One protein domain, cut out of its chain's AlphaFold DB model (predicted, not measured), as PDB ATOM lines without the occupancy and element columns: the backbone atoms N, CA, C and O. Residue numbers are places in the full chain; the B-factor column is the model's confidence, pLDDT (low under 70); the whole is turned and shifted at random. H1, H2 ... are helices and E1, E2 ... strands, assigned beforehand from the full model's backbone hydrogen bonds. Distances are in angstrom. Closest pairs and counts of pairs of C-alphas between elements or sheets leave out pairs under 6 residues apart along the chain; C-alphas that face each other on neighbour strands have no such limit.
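What this domain is: This is residues 690 to 818 of the 837 residues of an uncharacterized protein of Gemmataceae bacterium (UniProt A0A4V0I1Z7). One strongly twisted antiparallel sheet folds round on itself like a loose, incomplete barrel: E1, E5, E6 and E12 make one wall, E3, E8 and E9 make the other, and E4 joins the two walls. The short helix H1 covers part of the open side between E8 and E12, while the small hairpin of E10 and E11 extends the sheet beyond E9. The 129 printed residues have twelve named strands and one named helix, H1 lying between E9 and E10 in the chain; the class is mostly strand, and the sheet of eleven strands is branched. The whole is compact, with a radius of gyration of the C-alphas of 14.2 A and spans of 38 by 30 by 23 A.

Where its parts are: Find C-alpha 695 at (-5.074, 4.657, 57.067); from there E1 runs to residue 701, 19.6 A on. E2 is residues 709 to 711, E3 residues 715 to 720 and E4 residues 727 to 733, the last 19.9 A long. E5, residues 738 to 740, precedes E6, residues 743 to 750 and 22.6 A long; E7 is residues 756 to 758. The longest strand, E8, starts at C-alpha 763 (14.745, 9.045, 54.966) and reaches residue 772 after 27.5 A. E9 holds residues 775 to 781, over 19.3 A, H1 residues 790 to 795, E10 residues 799 to 801 and E11 residues 807 to 809. E12, residues 814 to 817, ends at (-4.534, 10.623, 56.677).

How they stand to each other: Look first at E8: E2 and E3 lie on one side of it, E9 on the other. N 765 and O 718 are 2.9 A apart between E8 and E3, and N 770 and O 777 are 2.9 A apart in the hairpin of E8 and E9. E3 and E4 form another hairpin, with N 717 and O 729 at 2.9 A. E4 is staggered, pairing with E3 over residues 727 to 731 and with E6 over 731 to 733, where N 732 and O 749 are 2.8 A apart. E1 has E6 on one side, N 698 and O 746 at 2.8 A, and E12 on the other, N 697 and O 816 at 2.8 A. H1 is on the sheet at a height of 6.1 A, only just over none of its strands, with 2 C-alphas falling on E3 and 2 on E8. Its closest C-alphas to E8 are Gln 790 and Phe 764, 5.4 A. In H1, 0 of 2 O i to N i+4 pairs but 3 of 3 O i to N i+3 pairs are within hydrogen-bond range. E7 pairs with no named strand, but its residues 756 to 757 pair antiparallel with residues 690 to 691.

The domain as a whole: The two C-alphas farthest apart, those of Gly 724 and Gly 741, are 41.0 A apart. The printed part has no cut and no long link. The mean pLDDT of the printed part is 95.5, and no printed residue is under 70.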
ATOM      1  N   GLU A 690       6.478  10.074  66.597       95.81
ATOM      2  CA  GLU A 690       5.717   8.833  66.480       95.81
ATOM      3  C   GLU A 690       4.593   9.005  65.458       95.81
ATOM      4  O   GLU A 690       3.728   9.870  65.587       95.81
ATOM      5  N   MET A 691       4.589   8.148  64.444       95.62
ATOM      6  CA  MET A 691       3.551   8.089  63.426       95.62
ATOM      7  C   MET A 691       2.811   6.766  63.559       95.62
ATOM      8  O   MET A 691       3.366   5.688  63.324       95.62
ATOM      9  N   ASN A 692       1.529   6.850  63.899       94.62
ATOM     10  CA  ASN A 692       0.645   5.691  63.919       94.62
ATOM     11  C   ASN A 692      -0.588   5.918  63.036       94.62
ATOM     12  O   ASN A 692      -1.701   6.013  63.553       94.62
ATOM     13  N   PRO A 693      -0.414   6.054  61.709       94.69
ATOM     14  CA  PRO A 693      -1.556   6.217  60.833       94.69
ATOM     15  C   PRO A 693      -2.377   4.924  60.767       94.69
ATOM     16  O   PRO A 693      -1.847   3.858  60.466       94.69
ATOM     17  N   ALA A 694      -3.680   5.024  61.014       95.06
ATOM     18  CA  ALA A 694      -4.640   3.940  60.820       95.06
ATOM     19  C   ALA A 694      -4.946   3.704  59.330       95.06
ATOM     20  O   ALA A 694      -5.309   2.597  58.929       95.06
ATOM     21  N   GLY A 695      -4.774   4.729  58.492       96.31
ATOM     22  CA  GLY A 695      -5.074   4.657  57.067       96.31
ATOM     23  C   GLY A 695      -4.929   5.989  56.339       96.31
ATOM     24  O   GLY A 695      -4.716   7.030  56.968       96.31
ATOM     25  N   PHE A 696      -5.100   5.955  55.019       97.88
ATOM     26  CA  PHE A 696      -5.020   7.114  54.130       97.88
ATOM     27  C   PHE A 696      -6.138   7.091  53.090       97.88
ATOM     28  O   PHE A 696      -6.438   6.041  52.533       97.88
ATOM     29  N   ASP A 697      -6.691   8.256  52.781       97.38
ATOM     30  CA  ASP A 697      -7.525   8.478  51.607       97.38
ATOM     31  C   ASP A 697      -6.650   9.103  50.507       97.38
ATOM     32  O   ASP A 697      -6.025  10.152  50.703       97.38
ATOM     33  N   VAL A 698      -6.556   8.428  49.359       98.06
ATOM     34  CA  VAL A 698      -5.763   8.858  48.200       98.06
ATOM     35  C   VAL A 698      -6.702   9.255  47.072       98.06
ATOM     36  O   VAL A 698      -7.421   8.417  46.531       98.06
ATOM     37  N   VAL A 699      -6.668  10.527  46.687       97.88
ATOM     38  CA  VAL A 699      -7.470  11.058  45.584       97.88
ATOM     39  C   VAL A 699      -6.620  11.079  44.321       97.88
ATOM     40  O   VAL A 699      -5.621  11.794  44.258       97.88
ATOM     41  N   LEU A 700      -7.030  10.304  43.317       97.75
ATOM     42  CA  LEU A 700      -6.434  10.291  41.983       97.75
ATOM     43  C   LEU A 700      -7.317  11.107  41.028       97.75
ATOM     44  O   LEU A 700      -8.491  10.763  40.865       97.75
ATOM     45  N   PRO A 701      -6.811  12.179  40.401       96.75
ATOM     46  CA  PRO A 701      -7.604  12.962  39.466       96.75
ATOM     47  C   PRO A 701      -7.882  12.161  38.185       96.75
ATOM     48  O   PRO A 701      -7.122  11.266  37.808       96.75
ATOM     49  N   LEU A 702      -9.021  12.428  37.540       93.25
ATOM     50  CA  LEU A 702      -9.476  11.655  36.374       93.25
ATOM     51  C   LEU A 702      -8.601  11.862  35.128       93.25
ATOM     52  O   LEU A 702      -8.608  11.017  34.236       93.25
ATOM     53  N   ASP A 703      -7.868  12.970  35.081       90.06
ATOM     54  CA  ASP A 703      -6.983  13.425  34.009       90.06
ATOM     55  C   ASP A 703      -5.494  13.186  34.312       90.06
ATOM     56  O   ASP A 703      -4.625  13.790  33.681       90.06
ATOM     57  N   LEU A 704      -5.180  12.288  35.256       89.75
ATOM     58  CA  LEU A 704      -3.812  11.866  35.564       89.75
ATOM     59  C   LEU A 704      -3.209  11.050  34.397       89.75
ATOM     60  O   LEU A 704      -3.091   9.827  34.456       89.75
ATOM     61  N   GLY A 705      -2.848  11.733  33.312       80.00
ATOM     62  CA  GLY A 705      -2.415  11.140  32.045       80.00
ATOM     63  C   GLY A 705      -3.572  10.795  31.094       80.00
ATOM     64  O   GLY A 705      -4.743  11.025  31.377       80.00
ATOM     65  N   LEU A 706      -3.245  10.230  29.925       75.50
ATOM     66  CA  LEU A 706      -4.230   9.904  28.873       75.50
ATOM     67  C   LEU A 706      -5.123   8.690  29.199       75.50
ATOM     68  O   LEU A 706      -6.056   8.402  28.454       75.50
ATOM     69  N   ASN A 707      -4.835   7.956  30.277       87.38
ATOM     70  CA  ASN A 707      -5.502   6.703  30.623       87.38
ATOM     71  C   ASN A 707      -5.966   6.707  32.080       87.38
ATOM     72  O   ASN A 707      -5.336   7.312  32.941       87.38
ATOM     73  N   LYS A 708      -7.024   5.941  32.370       92.50
ATOM     74  CA  LYS A 708      -7.519   5.735  33.736       92.50
ATOM     75  C   LYS A 708      -6.413   5.163  34.631       92.50
ATOM     76  O   LYS A 708      -5.846   4.114  34.311       92.50
ATOM     77  N   VAL A 709      -6.168   5.830  35.760       96.19
ATOM     78  CA  VAL A 709      -5.238   5.389  36.805       96.19
ATOM     79  C   VAL A 709      -6.020   4.779  37.961       96.19
ATOM     80  O   VAL A 709      -6.988   5.368  38.438       96.19
ATOM     81  N   ALA A 710      -5.616   3.594  38.409       97.06
ATOM     82  CA  ALA A 710      -6.173   2.953  39.597       97.06
ATOM     83  C   ALA A 710      -5.054   2.300  40.420       97.06
ATOM     84  O   ALA A 710      -4.101   1.795  39.825       97.06
ATOM     85  N   PRO A 711      -5.146   2.257  41.758       97.94
ATOM     86  CA  PRO A 711      -4.215   1.483  42.569       97.94
ATOM     87  C   PRO A 711      -4.215   0.002  42.169       97.94
ATOM     88  O   PRO A 711      -5.269  -0.569  41.888       97.94
ATOM     89  N   ASN A 712      -3.037  -0.625  42.137       97.31
ATOM     90  CA  ASN A 712      -2.873  -2.064  41.865       97.31
ATOM     91  C   ASN A 712      -2.076  -2.789  42.968       97.31
ATOM     92  O   ASN A 712      -1.661  -3.931  42.784       97.31
ATOM     93  N   GLY A 713      -1.873  -2.141  44.116       97.25
ATOM     94  CA  GLY A 713      -1.155  -2.684  45.264       97.25
ATOM     95  C   GLY A 713      -1.338  -1.830  46.525       97.25
ATOM     96  O   GLY A 713      -2.053  -0.824  46.486       97.25
ATOM     97  N   PRO A 714      -0.726  -2.229  47.653       98.19
ATOM     98  CA  PRO A 714      -0.787  -1.460  48.890       98.19
ATOM     99  C   PRO A 714       0.034  -0.168  48.789       98.19
ATOM    100  O   PRO A 714       1.084  -0.139  48.145       98.19
ATOM    101  N   LEU A 715      -0.408   0.881  49.485       98.25
ATOM    102  CA  LEU A 715       0.435   2.043  49.774       98.25
ATOM    103  C   LEU A 715       1.513   1.596  50.769       98.25
ATOM    104  O   LEU A 715       1.188   1.020  51.803       98.25
ATOM    105  N   ALA A 716       2.784   1.843  50.477       97.94
ATOM    106  CA  ALA A 716       3.896   1.507  51.359       97.94
ATOM    107  C   ALA A 716       4.592   2.785  51.832       97.94
ATOM    108  O   ALA A 716       5.028   3.588  51.010       97.94
ATOM    109  N   ILE A 717       4.725   2.959  53.147       97.94
ATOM    110  CA  ILE A 717       5.487   4.052  53.766       97.94
ATOM    111  C   ILE A 717       6.711   3.452  54.444       97.94
ATOM    112  O   ILE A 717       6.578   2.596  55.313       97.94
ATOM    113  N   THR A 718       7.897   3.902  54.050       97.62
ATOM    114  CA  THR A 718       9.180   3.459  54.601       97.62
ATOM    115  C   THR A 718       9.876   4.617  55.301       97.62
ATOM    116  O   THR A 718       9.996   5.701  54.728       97.62
ATOM    117  N   VAL A 719      10.334   4.368  56.528       97.88
ATOM    118  CA  VAL A 719      11.038   5.337  57.376       97.88
ATOM    119  C   VAL A 719      12.278   4.694  57.974       97.88
ATOM    120  O   VAL A 719      12.183   3.615  58.554       97.88
ATOM    121  N   GLY A 720      13.434   5.343  57.879       96.50
ATOM    122  CA  GLY A 720      14.617   4.890  58.603       96.50
ATOM    123  C   GLY A 720      15.834   5.791  58.447       96.50
ATOM    124  O   GLY A 720      15.791   6.762  57.687       96.50
ATOM    125  N   PRO A 721      16.935   5.457  59.143       96.62
ATOM    126  CA  PRO A 721      18.176   6.206  59.052       96.62
ATOM    127  C   PRO A 721      18.666   6.264  57.610       96.62
ATOM    128  O   PRO A 721      18.581   5.279  56.872       96.62
ATOM    129  N   ARG A 722      19.232   7.401  57.213       93.81
ATOM    130  CA  ARG A 722      19.765   7.595  55.864       93.81
ATOM    131  C   ARG A 722      20.812   6.528  55.514       93.81
ATOM    132  O   ARG A 722      21.834   6.424  56.187       93.81
ATOM    133  N   GLY A 723      20.560   5.748  54.459       92.44
ATOM    134  CA  GLY A 723      21.426   4.635  54.041       92.44
ATOM    135  C   GLY A 723      21.382   3.389  54.943       92.44
ATOM    136  O   GLY A 723      22.152   2.458  54.719       92.44
ATOM    137  N   GLY A 724      20.508   3.364  55.952       93.94
ATOM    138  CA  GLY A 724      20.278   2.228  56.843       93.94
ATOM    139  C   GLY A 724      19.017   1.425  56.491       93.94
ATOM    140  O   GLY A 724      18.284   1.775  55.565       93.94
ATOM    141  N   PRO A 725      18.738   0.329  57.224       94.69
ATOM    142  CA  PRO A 725      17.494  -0.416  57.066       94.69
ATOM    143  C   PRO A 725      16.297   0.431  57.528       94.69
ATOM    144  O   PRO A 725      16.258   0.903  58.665       94.69
ATOM    145  N   GLY A 726      15.318   0.616  56.640       94.88
ATOM    146  CA  GLY A 726      14.058   1.293  56.947       94.88
ATOM    147  C   GLY A 726      12.993   0.345  57.495       94.88
ATOM    148  O   GLY A 726      12.949  -0.833  57.150       94.88
ATOM    149  N   THR A 727      12.100   0.875  58.327       96.81
ATOM    150  CA  THR A 727      10.851   0.219  58.722       96.81
ATOM    151  C   THR A 727       9.774   0.571  57.701       96.81
ATOM    152  O   THR A 727       9.474   1.750  57.501       96.81
ATOM    153  N   THR A 728       9.188  -0.436  57.055       96.81
ATOM    154  CA  THR A 728       8.094  -0.254  56.092       96.81
ATOM    155  C   THR A 728       6.763  -0.643  56.718       96.81
ATOM    156  O   THR A 728       6.622  -1.744  57.246       96.81
ATOM    157  N   ARG A 729       5.766   0.235  56.604       96.94
ATOM    158  CA  ARG A 729       4.364  -0.057  56.911       96.94
ATOM    159  C   ARG A 729       3.548  -0.043  55.626       96.94
ATOM    160  O   ARG A 729       3.666   0.889  54.830       96.94
ATOM    161  N   THR A 730       2.728  -1.070  55.425       97.88
ATOM    162  CA  THR A 730       1.846  -1.192  54.262       97.88
ATOM    163  C   THR A 730       0.401  -0.896  54.638       97.88
ATOM    164  O   THR A 730      -0.046  -1.164  55.754       97.88
ATOM    165  N   PHE A 731      -0.335  -0.327  53.691       97.81
ATOM    166  CA  PHE A 731      -1.748  -0.014  53.827       97.81
ATOM    167  C   PHE A 731      -2.490  -0.655  52.655       97.81
ATOM    168  O   PHE A 731      -2.228  -0.332  51.494       97.81
ATOM    169  N   LYS A 732      -3.406  -1.578  52.952       97.94
ATOM    170  CA  LYS A 732      -4.242  -2.277  51.971       97.94
ATOM    171  C   LYS A 732      -5.425  -1.413  51.578       97.94
ATOM    172  O   LYS A 732      -6.062  -0.808  52.439       97.94
ATOM    173  N   GLN A 733      -5.745  -1.396  50.290       97.88
ATOM    174  CA  GLN A 733      -6.943  -0.728  49.800       97.88
ATOM    175  C   GLN A 733      -8.197  -1.387  50.401       97.88
ATOM    176  O   GLN A 733      -8.387  -2.598  50.286       97.88
ATOM    177  N   ALA A 734      -9.052  -0.585  51.027       96.56
ATOM    178  CA  ALA A 734     -10.327  -1.002  51.588       96.56
ATOM    179  C   ALA A 734     -11.458  -0.615  50.624       96.56
ATOM    180  O   ALA A 734     -11.852   0.547  50.537       96.56
ATOM    181  N   GLY A 735     -11.986  -1.603  49.900       95.88
ATOM    182  CA  GLY A 735     -13.080  -1.409  48.945       95.88
ATOM    183  C   GLY A 735     -12.647  -0.843  47.586       95.88
ATOM    184  O   GLY A 735     -11.463  -0.749  47.268       95.88
ATOM    185  N   GLY A 736     -13.629  -0.519  46.741       96.25
ATOM    186  CA  GLY A 736     -13.410   0.132  45.444       96.25
ATOM    187  C   GLY A 736     -13.218   1.648  45.571       96.25
ATOM    188  O   GLY A 736     -13.522   2.231  46.605       96.25
ATOM    189  N   GLY A 737     -12.729   2.291  44.507       96.06
ATOM    190  CA  GLY A 737     -12.617   3.752  44.460       96.06
ATOM    191  C   GLY A 737     -13.984   4.437  44.389       96.06
ATOM    192  O   GLY A 737     -14.855   4.006  43.630       96.06
ATOM    193  N   VAL A 738     -14.157   5.515  45.151       97.31
ATOM    194  CA  VAL A 738     -15.367   6.348  45.187       97.31
ATOM    195  C   VAL A 738     -15.106   7.624  44.397       97.31
ATOM    196  O   VAL A 738     -14.095   8.289  44.594       97.31
ATOM    197  N   ARG A 739     -15.995   7.984  43.471       95.81
ATOM    198  CA  ARG A 739     -15.835   9.217  42.692       95.81
ATOM    199  C   ARG A 739     -16.126  10.434  43.577       95.81
ATOM    200  O   ARG A 739     -17.242  10.568  44.067       95.81
ATOM    201  N   GLU A 740     -15.152  11.326  43.724       92.06
ATOM    202  CA  GLU A 740     -15.249  12.564  44.506       92.06
ATOM    203  C   GLU A 740     -14.839  13.754  43.627       92.06
ATOM    204  O   GLU A 740     -13.660  13.989  43.350       92.06
ATOM    205  N   GLY A 741     -15.833  14.500  43.133       91.88
ATOM    206  CA  GLY A 741     -15.613  15.645  42.245       91.88
ATOM    207  C   GLY A 741     -14.863  15.271  40.958       91.88
ATOM    208  O   GLY A 741     -15.329  14.445  40.168       91.88
ATOM    209  N   ALA A 742     -13.703  15.902  40.747       92.94
ATOM    210  CA  ALA A 742     -12.830  15.688  39.588       92.94
ATOM    211  C   ALA A 742     -11.865  14.490  39.737       92.94
ATOM    212  O   ALA A 742     -11.038  14.259  38.856       92.94
ATOM    213  N   GLY A 743     -11.955  13.722  40.829       96.12
ATOM    214  CA  GLY A 743     -11.089  12.575  41.093       96.12
ATOM    215  C   GLY A 743     -11.832  11.324  41.557       96.12
ATOM    216  O   GLY A 743     -13.053  11.298  41.713       96.12
ATOM    217  N   THR A 744     -11.067  10.257  41.764       97.50
ATOM    218  CA  THR A 744     -11.498   9.025  42.429       97.50
ATOM    219  C   THR A 744     -10.702   8.870  43.719       97.50
ATOM    220  O   THR A 744      -9.474   8.832  43.690       97.50
ATOM    221  N   SER A 745     -11.408   8.807  44.841       97.56
ATOM    222  CA  SER A 745     -10.873   8.619  46.184       97.56
ATOM    223  C   SER A 745     -10.775   7.131  46.509       97.56
ATOM    224  O   SER A 745     -11.731   6.374  46.322       97.56
ATOM    225  N   TYR A 746      -9.607   6.696  46.966       98.19
ATOM    226  CA  TYR A 746      -9.314   5.321  47.353       98.19
ATOM    227  C   TYR A 746      -8.900   5.291  48.818       98.19
ATOM    228  O   TYR A 746      -7.934   5.948  49.203       98.19
ATOM    229  N   ARG A 747      -9.606   4.496  49.623       97.69
ATOM    230  CA  ARG A 747      -9.295   4.326  51.042       97.69
ATOM    231  C   ARG A 747      -8.287   3.207  51.242       97.69
ATOM    232  O   ARG A 747      -8.460   2.113  50.715       97.69
ATOM    233  N   PHE A 748      -7.270   3.462  52.051       97.94
ATOM    234  CA  PHE A 748      -6.245   2.509  52.458       97.94
ATOM    235  C   PHE A 748      -6.244   2.363  53.977       97.94
ATOM    236  O   PHE A 748      -6.332   3.351  54.700       97.94
ATOM    237  N   THR A 749      -6.119   1.132  54.457       96.94
ATOM    238  CA  THR A 749      -6.142   0.757  55.879       96.94
ATOM    239  C   THR A 749      -4.847   0.053  56.251       96.94
ATOM    240  O   THR A 749      -4.333  -0.733  55.456       96.94
ATOM    241  N   ALA A 750      -4.292   0.360  57.421       96.56
ATOM    242  CA  ALA A 750      -3.012  -0.182  57.858       96.56
ATOM    243  C   ALA A 750      -3.048  -1.712  57.992       96.56
ATOM    244  O   ALA A 750      -3.981  -2.281  58.557       96.56
ATOM    245  N   GLU A 751      -2.000  -2.379  57.514       95.69
ATOM    246  CA  GLU A 751      -1.762  -3.788  57.808       95.69
ATOM    247  C   GLU A 751      -0.955  -3.910  59.106       95.69
ATOM    248  O   GLU A 751       0.268  -3.782  59.115       95.69
ATOM    249  N   GLY A 752      -1.663  -4.137  60.215       92.19
ATOM    250  CA  GLY A 752      -1.083  -4.305  61.548       92.19
ATOM    251  C   GLY A 752      -0.832  -3.002  62.318       92.19
ATOM    252  O   GLY A 752      -1.035  -1.888  61.822       92.19
ATOM    253  N   ASP A 753      -0.349  -3.168  63.552       88.31
ATOM    254  CA  ASP A 753      -0.243  -2.102  64.565       88.31
ATOM    255  C   ASP A 753       1.162  -1.479  64.667       88.31
ATOM    256  O   ASP A 753       1.497  -0.805  65.642       88.31
ATOM    257  N   ALA A 754       2.019  -1.706  63.668       88.25
ATOM    258  CA  ALA A 754       3.395  -1.223  63.692       88.25
ATOM    259  C   ALA A 754       3.454   0.315  63.688       88.25
ATOM    260  O   ALA A 754       3.051   0.968  62.724       88.25
ATOM    261  N   LYS A 755       4.005   0.913  64.746       92.88
ATOM    262  CA  LYS A 755       4.311   2.349  64.781       92.88
ATOM    263  C   LYS A 755       5.545   2.650  63.927       92.88
ATOM    264  O   LYS A 755       6.532   1.920  63.982       92.88
ATOM    265  N   LEU A 756       5.510   3.746  63.173       96.44
ATOM    266  CA  LEU A 756       6.686   4.291  62.497       96.44
ATOM    267  C   LEU A 756       7.289   5.375  63.395       96.44
ATOM    268  O   LEU A 756       6.588   6.294  63.803       96.44
ATOM    269  N   THR A 757       8.579   5.277  63.704       97.00
ATOM    270  CA  THR A 757       9.299   6.328  64.439       97.00
ATOM    271  C   THR A 757      10.163   7.091  63.450       97.00
ATOM    272  O   THR A 757      11.012   6.485  62.804       97.00
ATOM    273  N   TYR A 758       9.938   8.396  63.321       97.88
ATOM    274  CA  TYR A 758      10.730   9.278  62.468       97.88
ATOM    275  C   TYR A 758      11.633  10.164  63.319       97.88
ATOM    276  O   TYR A 758      11.154  10.820  64.243       97.88
ATOM    277  N   ARG A 759      12.925  10.227  63.003       97.81
ATOM    278  CA  ARG A 759      13.857  11.206  63.574       97.81
ATOM    279  C   ARG A 759      14.202  12.265  62.529       97.81
ATOM    280  O   ARG A 759      14.341  11.927  61.355       97.81
ATOM    281  N   PRO A 760      14.377  13.540  62.916       97.94
ATOM    282  CA  PRO A 760      14.884  14.566  62.014       97.94
ATOM    283  C   PRO A 760      16.156  14.101  61.287       97.94
ATOM    284  O   PRO A 760      17.145  13.746  61.927       97.94
ATOM    285  N   GLY A 761      16.126  14.108  59.954       96.38
ATOM    286  CA  GLY A 761      17.203  13.623  59.081       96.38
ATOM    287  C   GLY A 761      17.028  12.193  58.553       96.38
ATOM    288  O   GLY A 761      17.775  11.800  57.653       96.38
ATOM    289  N   ASP A 762      16.041  11.437  59.046       97.75
ATOM    290  CA  ASP A 762      15.683  10.128  58.495       97.75
ATOM    291  C   ASP A 762      15.148  10.252  57.060       97.75
ATOM    292  O   ASP A 762      14.515  11.247  56.673       97.75
ATOM    293  N   GLU A 763      15.366   9.198  56.274       97.00
ATOM    294  CA  GLU A 763      14.745   9.045  54.966       97.00
ATOM    295  C   GLU A 763      13.280   8.643  55.130       97.00
ATOM    296  O   GLU A 763      12.938   7.695  55.838       97.00
ATOM    297  N   PHE A 764      12.411   9.371  54.430       97.62
ATOM    298  CA  PHE A 764      10.992   9.062  54.316       97.62
ATOM    299  C   PHE A 764      10.658   8.794  52.850       97.62
ATOM    300  O   PHE A 764      10.998   9.597  51.974       97.62
ATOM    301  N   ARG A 765       9.971   7.690  52.564       97.06
ATOM    302  CA  ARG A 765       9.520   7.341  51.211       97.06
ATOM    303  C   ARG A 765       8.118   6.765  51.271       97.06
ATOM    304  O   ARG A 765       7.885   5.822  52.022       97.06
ATOM    305  N   ALA A 766       7.213   7.287  50.451       98.19
ATOM    306  CA  ALA A 766       5.911   6.671  50.227       98.19
ATOM    307  C   ALA A 766       5.780   6.243  48.762       98.19
ATOM    308  O   ALA A 766       6.150   6.997  47.860       98.19
ATOM    309  N   GLU A 767       5.267   5.035  48.537       98.44
ATOM    310  CA  GLU A 767       5.020   4.479  47.208       98.44
ATOM    311  C   GLU A 767       3.622   3.885  47.112       98.44
ATOM    312  O   GLU A 767       3.220   3.105  47.973       98.44
ATOM    313  N   LEU A 768       2.919   4.180  46.025       98.44
ATOM    314  CA  LEU A 768       1.672   3.519  45.672       98.44
ATOM    315  C   LEU A 768       1.798   2.906  44.274       98.44
ATOM    316  O   LEU A 768       1.857   3.649  43.288       98.44
ATOM    317  N   PRO A 769       1.836   1.569  44.158       98.31
ATOM    318  CA  PRO A 769       1.674   0.897  42.882       98.31
ATOM    319  C   PRO A 769       0.326   1.278  42.257       98.31
ATOM    320  O   PRO A 769      -0.729   1.175  42.893       98.31
ATOM    321  N   VAL A 770       0.363   1.727  41.004       97.88
ATOM    322  CA  VAL A 770      -0.831   2.075  40.228       97.88
ATOM    323  C   VAL A 770      -0.770   1.445  38.844       97.88
ATOM    324  O   VAL A 770       0.300   1.241  38.281       97.88
ATOM    325  N   ARG A 771      -1.928   1.177  38.252       97.06
ATOM    326  CA  ARG A 771      -2.057   0.758  36.860       97.06
ATOM    327  C   ARG A 771      -2.566   1.923  36.024       97.06
ATOM    328  O   ARG A 771      -3.619   2.478  36.328       97.06
ATOM    329  N   VAL A 772      -1.820   2.275  34.981       95.56
ATOM    330  CA  VAL A 772      -2.155   3.333  34.018       95.56
ATOM    331  C   VAL A 772      -2.446   2.658  32.679       95.56
ATOM    332  O   VAL A 772      -1.535   2.271  31.942       95.56
ATOM    333  N   GLY A 773      -3.727   2.429  32.379       93.12
ATOM    334  CA  GLY A 773      -4.122   1.568  31.259       93.12
ATOM    335  C   GLY A 773      -3.612   0.129  31.439       93.12
ATOM    336  O   GLY A 773      -4.060  -0.580  32.338       93.12
ATOM    337  N   ASN A 774      -2.662  -0.300  30.601       93.69
ATOM    338  CA  ASN A 774      -2.040  -1.633  30.674       93.69
ATOM    339  C   ASN A 774      -0.633  -1.636  31.290       93.69
ATOM    340  O   ASN A 774      -0.022  -2.699  31.379       93.69
ATOM    341  N   GLN A 775      -0.112  -0.475  31.690       95.38
ATOM    342  CA  GLN A 775       1.223  -0.347  32.270       95.38
ATOM    343  C   GLN A 775       1.134  -0.296  33.796       95.38
ATOM    344  O   GLN A 775       0.306   0.428  34.351       95.38
ATOM    345  N   ASP A 776       1.999  -1.053  34.467       96.75
ATOM    346  CA  ASP A 776       2.166  -0.970  35.916       96.75
ATOM    347  C   ASP A 776       3.154   0.156  36.230       96.75
ATOM    348  O   ASP A 776       4.317   0.087  35.863       96.75
ATOM    349  N   CYS A 777       2.694   1.212  36.884       97.44
ATOM    350  CA  CYS A 777       3.490   2.369  37.279       97.44
ATOM    351  C   CYS A 777       3.541   2.471  38.811       97.44
ATOM    352  O   CYS A 777       2.923   1.689  39.540       97.44
ATOM    353  N   LYS A 778       4.272   3.461  39.324       97.88
ATOM    354  CA  LYS A 778       4.267   3.794  40.753       97.88
ATOM    355  C   LYS A 778       4.113   5.289  40.958       97.88
ATOM    356  O   LYS A 778       4.805   6.063  40.309       97.88
ATOM    357  N   LEU A 779       3.261   5.687  41.891       98.19
ATOM    358  CA  LEU A 779       3.298   7.027  42.463       98.19
ATOM    359  C   LEU A 779       4.317   7.028  43.601       98.19
ATOM    360  O   LEU A 779       4.230   6.192  44.498       98.19
ATOM    361  N   VAL A 780       5.290   7.932  43.547       98.00
ATOM    362  CA  VAL A 780       6.364   8.052  44.537       98.00
ATOM    363  C   VAL A 780       6.370   9.471  45.094       98.00
ATOM    364  O   VAL A 780       6.591  10.431  44.356       98.00
ATOM    365  N   TRP A 781       6.140   9.613  46.398       97.81
ATOM    366  CA  TRP A 781       6.269  10.896  47.091       97.81
ATOM    367  C   TRP A 781       7.733  11.110  47.460       97.81
ATOM    368  O   TRP A 781       8.203  10.621  48.488       97.81
ATOM    369  N   GLU A 782       8.466  11.796  46.582       94.31
ATOM    370  CA  GLU A 782       9.892  12.103  46.756       94.31
ATOM    371  C   GLU A 782      10.185  13.598  46.960       94.31
ATOM    372  O   GLU A 782      11.202  13.933  47.570       94.31
ATOM    373  N   THR A 783       9.288  14.481  46.518       93.44
ATOM    374  CA  THR A 783       9.421  15.940  46.636       93.44
ATOM    375  C   THR A 783       9.239  16.390  48.081       93.44
ATOM    376  O   THR A 783       8.235  16.061  48.704       93.44
ATOM    377  N   THR A 784      10.180  17.165  48.618       93.88
ATOM    378  CA  THR A 784      10.109  17.675  49.992       93.88
ATOM    379  C   THR A 784      10.574  19.123  50.082       93.88
ATOM    380  O   THR A 784      11.459  19.534  49.335       93.88
ATOM    381  N   ALA A 785      10.003  19.888  51.015       92.00
ATOM    382  CA  ALA A 785      10.475  21.233  51.336       92.00
ATOM    383  C   ALA A 785      11.690  21.245  52.284       92.00
ATOM    384  O   ALA A 785      12.224  22.318  52.566       92.00
ATOM    385  N   THR A 786      12.090  20.084  52.821       95.06
ATOM    386  CA  THR A 786      13.210  19.956  53.763       95.06
ATOM    387  C   THR A 786      13.795  18.539  53.783       95.06
ATOM    388  O   THR A 786      13.094  17.533  53.819       95.06
ATOM    389  N   ARG A 787      15.123  18.445  53.813       94.81
ATOM    390  CA  ARG A 787      15.890  17.210  54.022       94.81
ATOM    391  C   ARG A 787      15.775  16.680  55.448       94.81
ATOM    392  O   ARG A 787      15.970  15.481  55.645       94.81
ATOM    393  N   THR A 788      15.475  17.555  56.409       96.62
ATOM    394  CA  THR A 788      15.389  17.222  57.834       96.62
ATOM    395  C   THR A 788      14.036  16.630  58.221       96.62
ATOM    396  O   THR A 788      14.008  15.726  59.047       96.62
ATOM    397  N   TYR A 789      12.925  17.100  57.647       97.19
ATOM    398  CA  TYR A 789      11.571  16.647  58.004       97.19
ATOM    399  C   TYR A 789      10.834  16.084  56.781       97.19
ATOM    400  O   TYR A 789       9.865  16.647  56.274       97.19
ATOM    401  N   GLN A 790      11.308  14.943  56.282       96.94
ATOM    402  CA  GLN A 790      10.877  14.369  55.004       96.94
ATOM    403  C   GLN A 790       9.460  13.770  55.009       96.94
ATOM    404  O   GLN A 790       8.950  13.453  53.937       96.94
ATOM    405  N   PHE A 791       8.793  13.621  56.159       96.56
ATOM    406  CA  PHE A 791       7.376  13.216  56.184       96.56
ATOM    407  C   PHE A 791       6.459  14.232  55.480       96.56
ATOM    408  O   PHE A 791       5.380  13.861  55.017       96.56
ATOM    409  N   ASP A 792       6.919  15.480  55.305       96.00
ATOM    410  CA  ASP A 792       6.260  16.508  54.489       96.00
ATOM    411  C   ASP A 792       6.062  16.079  53.026       96.00
ATOM    412  O   ASP A 792       5.185  16.598  52.346       96.00
ATOM    413  N   LYS A 793       6.802  15.069  52.539       96.62
ATOM    414  CA  LYS A 793       6.600  14.480  51.204       96.62
ATOM    415  C   LYS A 793       5.144  14.101  50.939       96.62
ATOM    416  O   LYS A 793       4.698  14.237  49.809       96.62
ATOM    417  N   LEU A 794       4.393  13.672  51.959       96.81
ATOM    418  CA  LEU A 794       2.971  13.331  51.820       96.81
ATOM    419  C   LEU A 794       2.062  14.540  51.538       96.81
ATOM    420  O   LEU A 794       0.950  14.348  51.051       96.81
ATOM    421  N   ALA A 795       2.506  15.761  51.849       95.19
ATOM    422  CA  ALA A 795       1.775  16.994  51.562       95.19
ATOM    423  C   ALA A 795       1.985  17.496  50.121       95.19
ATOM    424  O   ALA A 795       1.226  18.351  49.662       95.19
ATOM    425  N   HIS A 796       2.983  16.964  49.407       95.56
ATOM    426  CA  HIS A 796       3.295  17.325  48.023       95.56
ATOM    427  C   HIS A 796       2.721  16.325  47.024       95.56
ATOM    428  O   HIS A 796       2.357  15.195  47.355       95.56
ATOM    429  N   GLU A 797       2.669  16.744  45.763       96.69
ATOM    430  CA  GLU A 797       2.305  15.852  44.670       96.69
ATOM    431  C   GLU A 797       3.395  14.778  44.475       96.69
ATOM    432  O   GLU A 797       4.593  15.094  44.470       96.69
ATOM    433  N   PRO A 798       3.011  13.500  44.303       97.81
ATOM    434  CA  PRO A 798       3.951  12.443  43.962       97.81
ATOM    435  C   PRO A 798       4.456  12.601  42.530       97.81
ATOM    436  O   PRO A 798       3.911  13.353  41.726       97.81
ATOM    437  N   ARG A 799       5.450  11.797  42.160       97.06
ATOM    438  CA  ARG A 799       5.807  11.555  40.762       97.06
ATOM    439  C   ARG A 799       5.313  10.196  40.308       97.06
ATOM    440  O   ARG A 799       5.412   9.218  41.043       97.06
ATOM    441  N   LEU A 800       4.824  10.128  39.079       97.19
ATOM    442  CA  LEU A 800       4.448   8.894  38.410       97.19
ATOM    443  C   LEU A 800       5.675   8.309  37.696       97.19
ATOM    444  O   LEU A 800       6.132   8.842  36.687       97.19
ATOM    445  N   VAL A 801       6.217   7.220  38.237       97.12
ATOM    446  CA  VAL A 801       7.402   6.505  37.747       97.12
ATOM    447  C   VAL A 801       6.979   5.331  36.859       97.12
ATOM    448  O   VAL A 801       6.172   4.494  37.273       97.12
ATOM    449  N   LYS A 802       7.535   5.261  35.642       96.12
ATOM    450  CA  LYS A 802       7.248   4.218  34.636       96.12
ATOM    451  C   LYS A 802       8.261   3.057  34.729       96.12
ATOM    452  O   LYS A 802       9.414   3.299  35.089       96.12
ATOM    453  N   PRO A 803       7.902   1.811  34.345       93.31
ATOM    454  CA  PRO A 803       8.799   0.644  34.412       93.31
ATOM    455  C   PRO A 803      10.123   0.788  33.665       93.31
ATOM    456  O   PRO A 803      11.143   0.276  34.113       93.31
ATOM    457  N   GLY A 804      10.106   1.468  32.515       91.12
ATOM    458  CA  GLY A 804      11.274   1.638  31.644       91.12
ATOM    459  C   GLY A 804      12.218   2.766  32.063       91.12
ATOM    460  O   GLY A 804      13.110   3.115  31.296       91.12
ATOM    461  N   GLY A 805      12.009   3.361  33.241       85.50
ATOM    462  CA  GLY A 805      12.631   4.625  33.617       85.50
ATOM    463  C   GLY A 805      11.863   5.826  33.056       85.50
ATOM    464  O   GLY A 805      11.092   5.722  32.102       85.50
ATOM    465  N   GLY A 806      12.039   6.977  33.699       91.44
ATOM    466  CA  GLY A 806      11.259   8.188  33.440       91.44
ATOM    467  C   GLY A 806      10.173   8.414  34.490       91.44
ATOM    468  O   GLY A 806       9.511   7.481  34.952       91.44
ATOM    469  N   SER A 807      10.011   9.677  34.879       94.81
ATOM    470  CA  SER A 807       9.012  10.101  35.852       94.81
ATOM    471  C   SER A 807       8.402  11.443  35.471       94.81
ATOM    472  O   SER A 807       9.099  12.364  35.043       94.81
ATOM    473  N   GLU A 808       7.090  11.553  35.642       95.38
ATOM    474  CA  GLU A 808       6.319  12.777  35.402       95.38
ATOM    475  C   GLU A 808       5.602  13.221  36.687       95.38
ATOM    476  O   GLU A 808       5.394  12.390  37.575       95.38
ATOM    477  N   PRO A 809       5.274  14.513  36.859       96.00
ATOM    478  CA  PRO A 809       4.511  14.971  38.016       96.00
ATOM    479  C   PRO A 809       3.141  14.287  38.082       96.00
ATOM    480  O   PRO A 809       2.421  14.222  37.088       96.00
ATOM    481  N   GLY A 810       2.770  13.787  39.256       95.69
ATOM    482  CA  GLY A 810       1.441  13.256  39.539       95.69
ATOM    483  C   GLY A 810       0.460  14.371  39.896       95.69
ATOM    484  O   GLY A 810      -0.098  14.355  40.991       95.69
ATOM    485  N   THR A 811       0.300  15.355  39.006       96.12
ATOM    486  CA  THR A 811      -0.471  16.579  39.274       96.12
ATOM    487  C   THR A 811      -1.884  16.276  39.753       96.12
ATOM    488  O   THR A 811      -2.582  15.453  39.169       96.12
ATOM    489  N   GLY A 812      -2.300  16.931  40.839       95.00
ATOM    490  CA  GLY A 812      -3.614  16.786  41.462       95.00
ATOM    491  C   GLY A 812      -3.798  15.547  42.347       95.00
ATOM    492  O   GLY A 812      -4.839  15.439  43.006       95.00
ATOM    493  N   VAL A 813      -2.822  14.631  42.413       97.38
ATOM    494  CA  VAL A 813      -2.866  13.503  43.354       97.38
ATOM    495  C   VAL A 813      -2.675  14.008  44.780       97.38
ATOM    496  O   VAL A 813      -1.695  14.686  45.082       97.38
ATOM    497  N   ARG A 814      -3.592  13.635  45.680       97.00
ATOM    498  CA  ARG A 814      -3.557  14.033  47.097       97.00
ATOM    499  C   ARG A 814      -3.642  12.828  48.020       97.00
ATOM    500  O   ARG A 814      -4.402  11.901  47.752       97.00
ATOM    501  N   VAL A 815      -2.902  12.873  49.126       97.12
ATOM    502  CA  VAL A 815      -2.950  11.875  50.202       97.12
ATOM    503  C   VAL A 815      -3.376  12.564  51.487       97.12
ATOM    504  O   VAL A 815      -2.745  13.526  51.916       97.12
ATOM    505  N   THR A 816      -4.436  12.066  52.115       96.19
ATOM    506  CA  THR A 816      -4.936  12.589  53.390       96.19
ATOM    507  C   THR A 816      -4.980  11.459  54.417       96.19
ATOM    508  O   THR A 816      -5.576  10.423  54.134       96.19
ATOM    509  N   PRO A 817      -4.364  11.599  55.603       96.06
ATOM    510  CA  PRO A 817      -4.534  10.623  56.677       96.06
ATOM    511  C   PRO A 817      -6.013  10.502  57.068       96.06
ATOM    512  O   PRO A 817      -6.711  11.508  57.178       96.06
ATOM    513  N   THR A 818      -6.485   9.281  57.298       94.00
ATOM    514  CA  THR A 818      -7.848   9.035  57.808       94.00
ATOM    515  C   THR A 818      -8.004   9.566  59.242       94.00
ATOM    516  O   THR A 818      -7.026   9.659  59.986       94.00
TER     517      THR A 818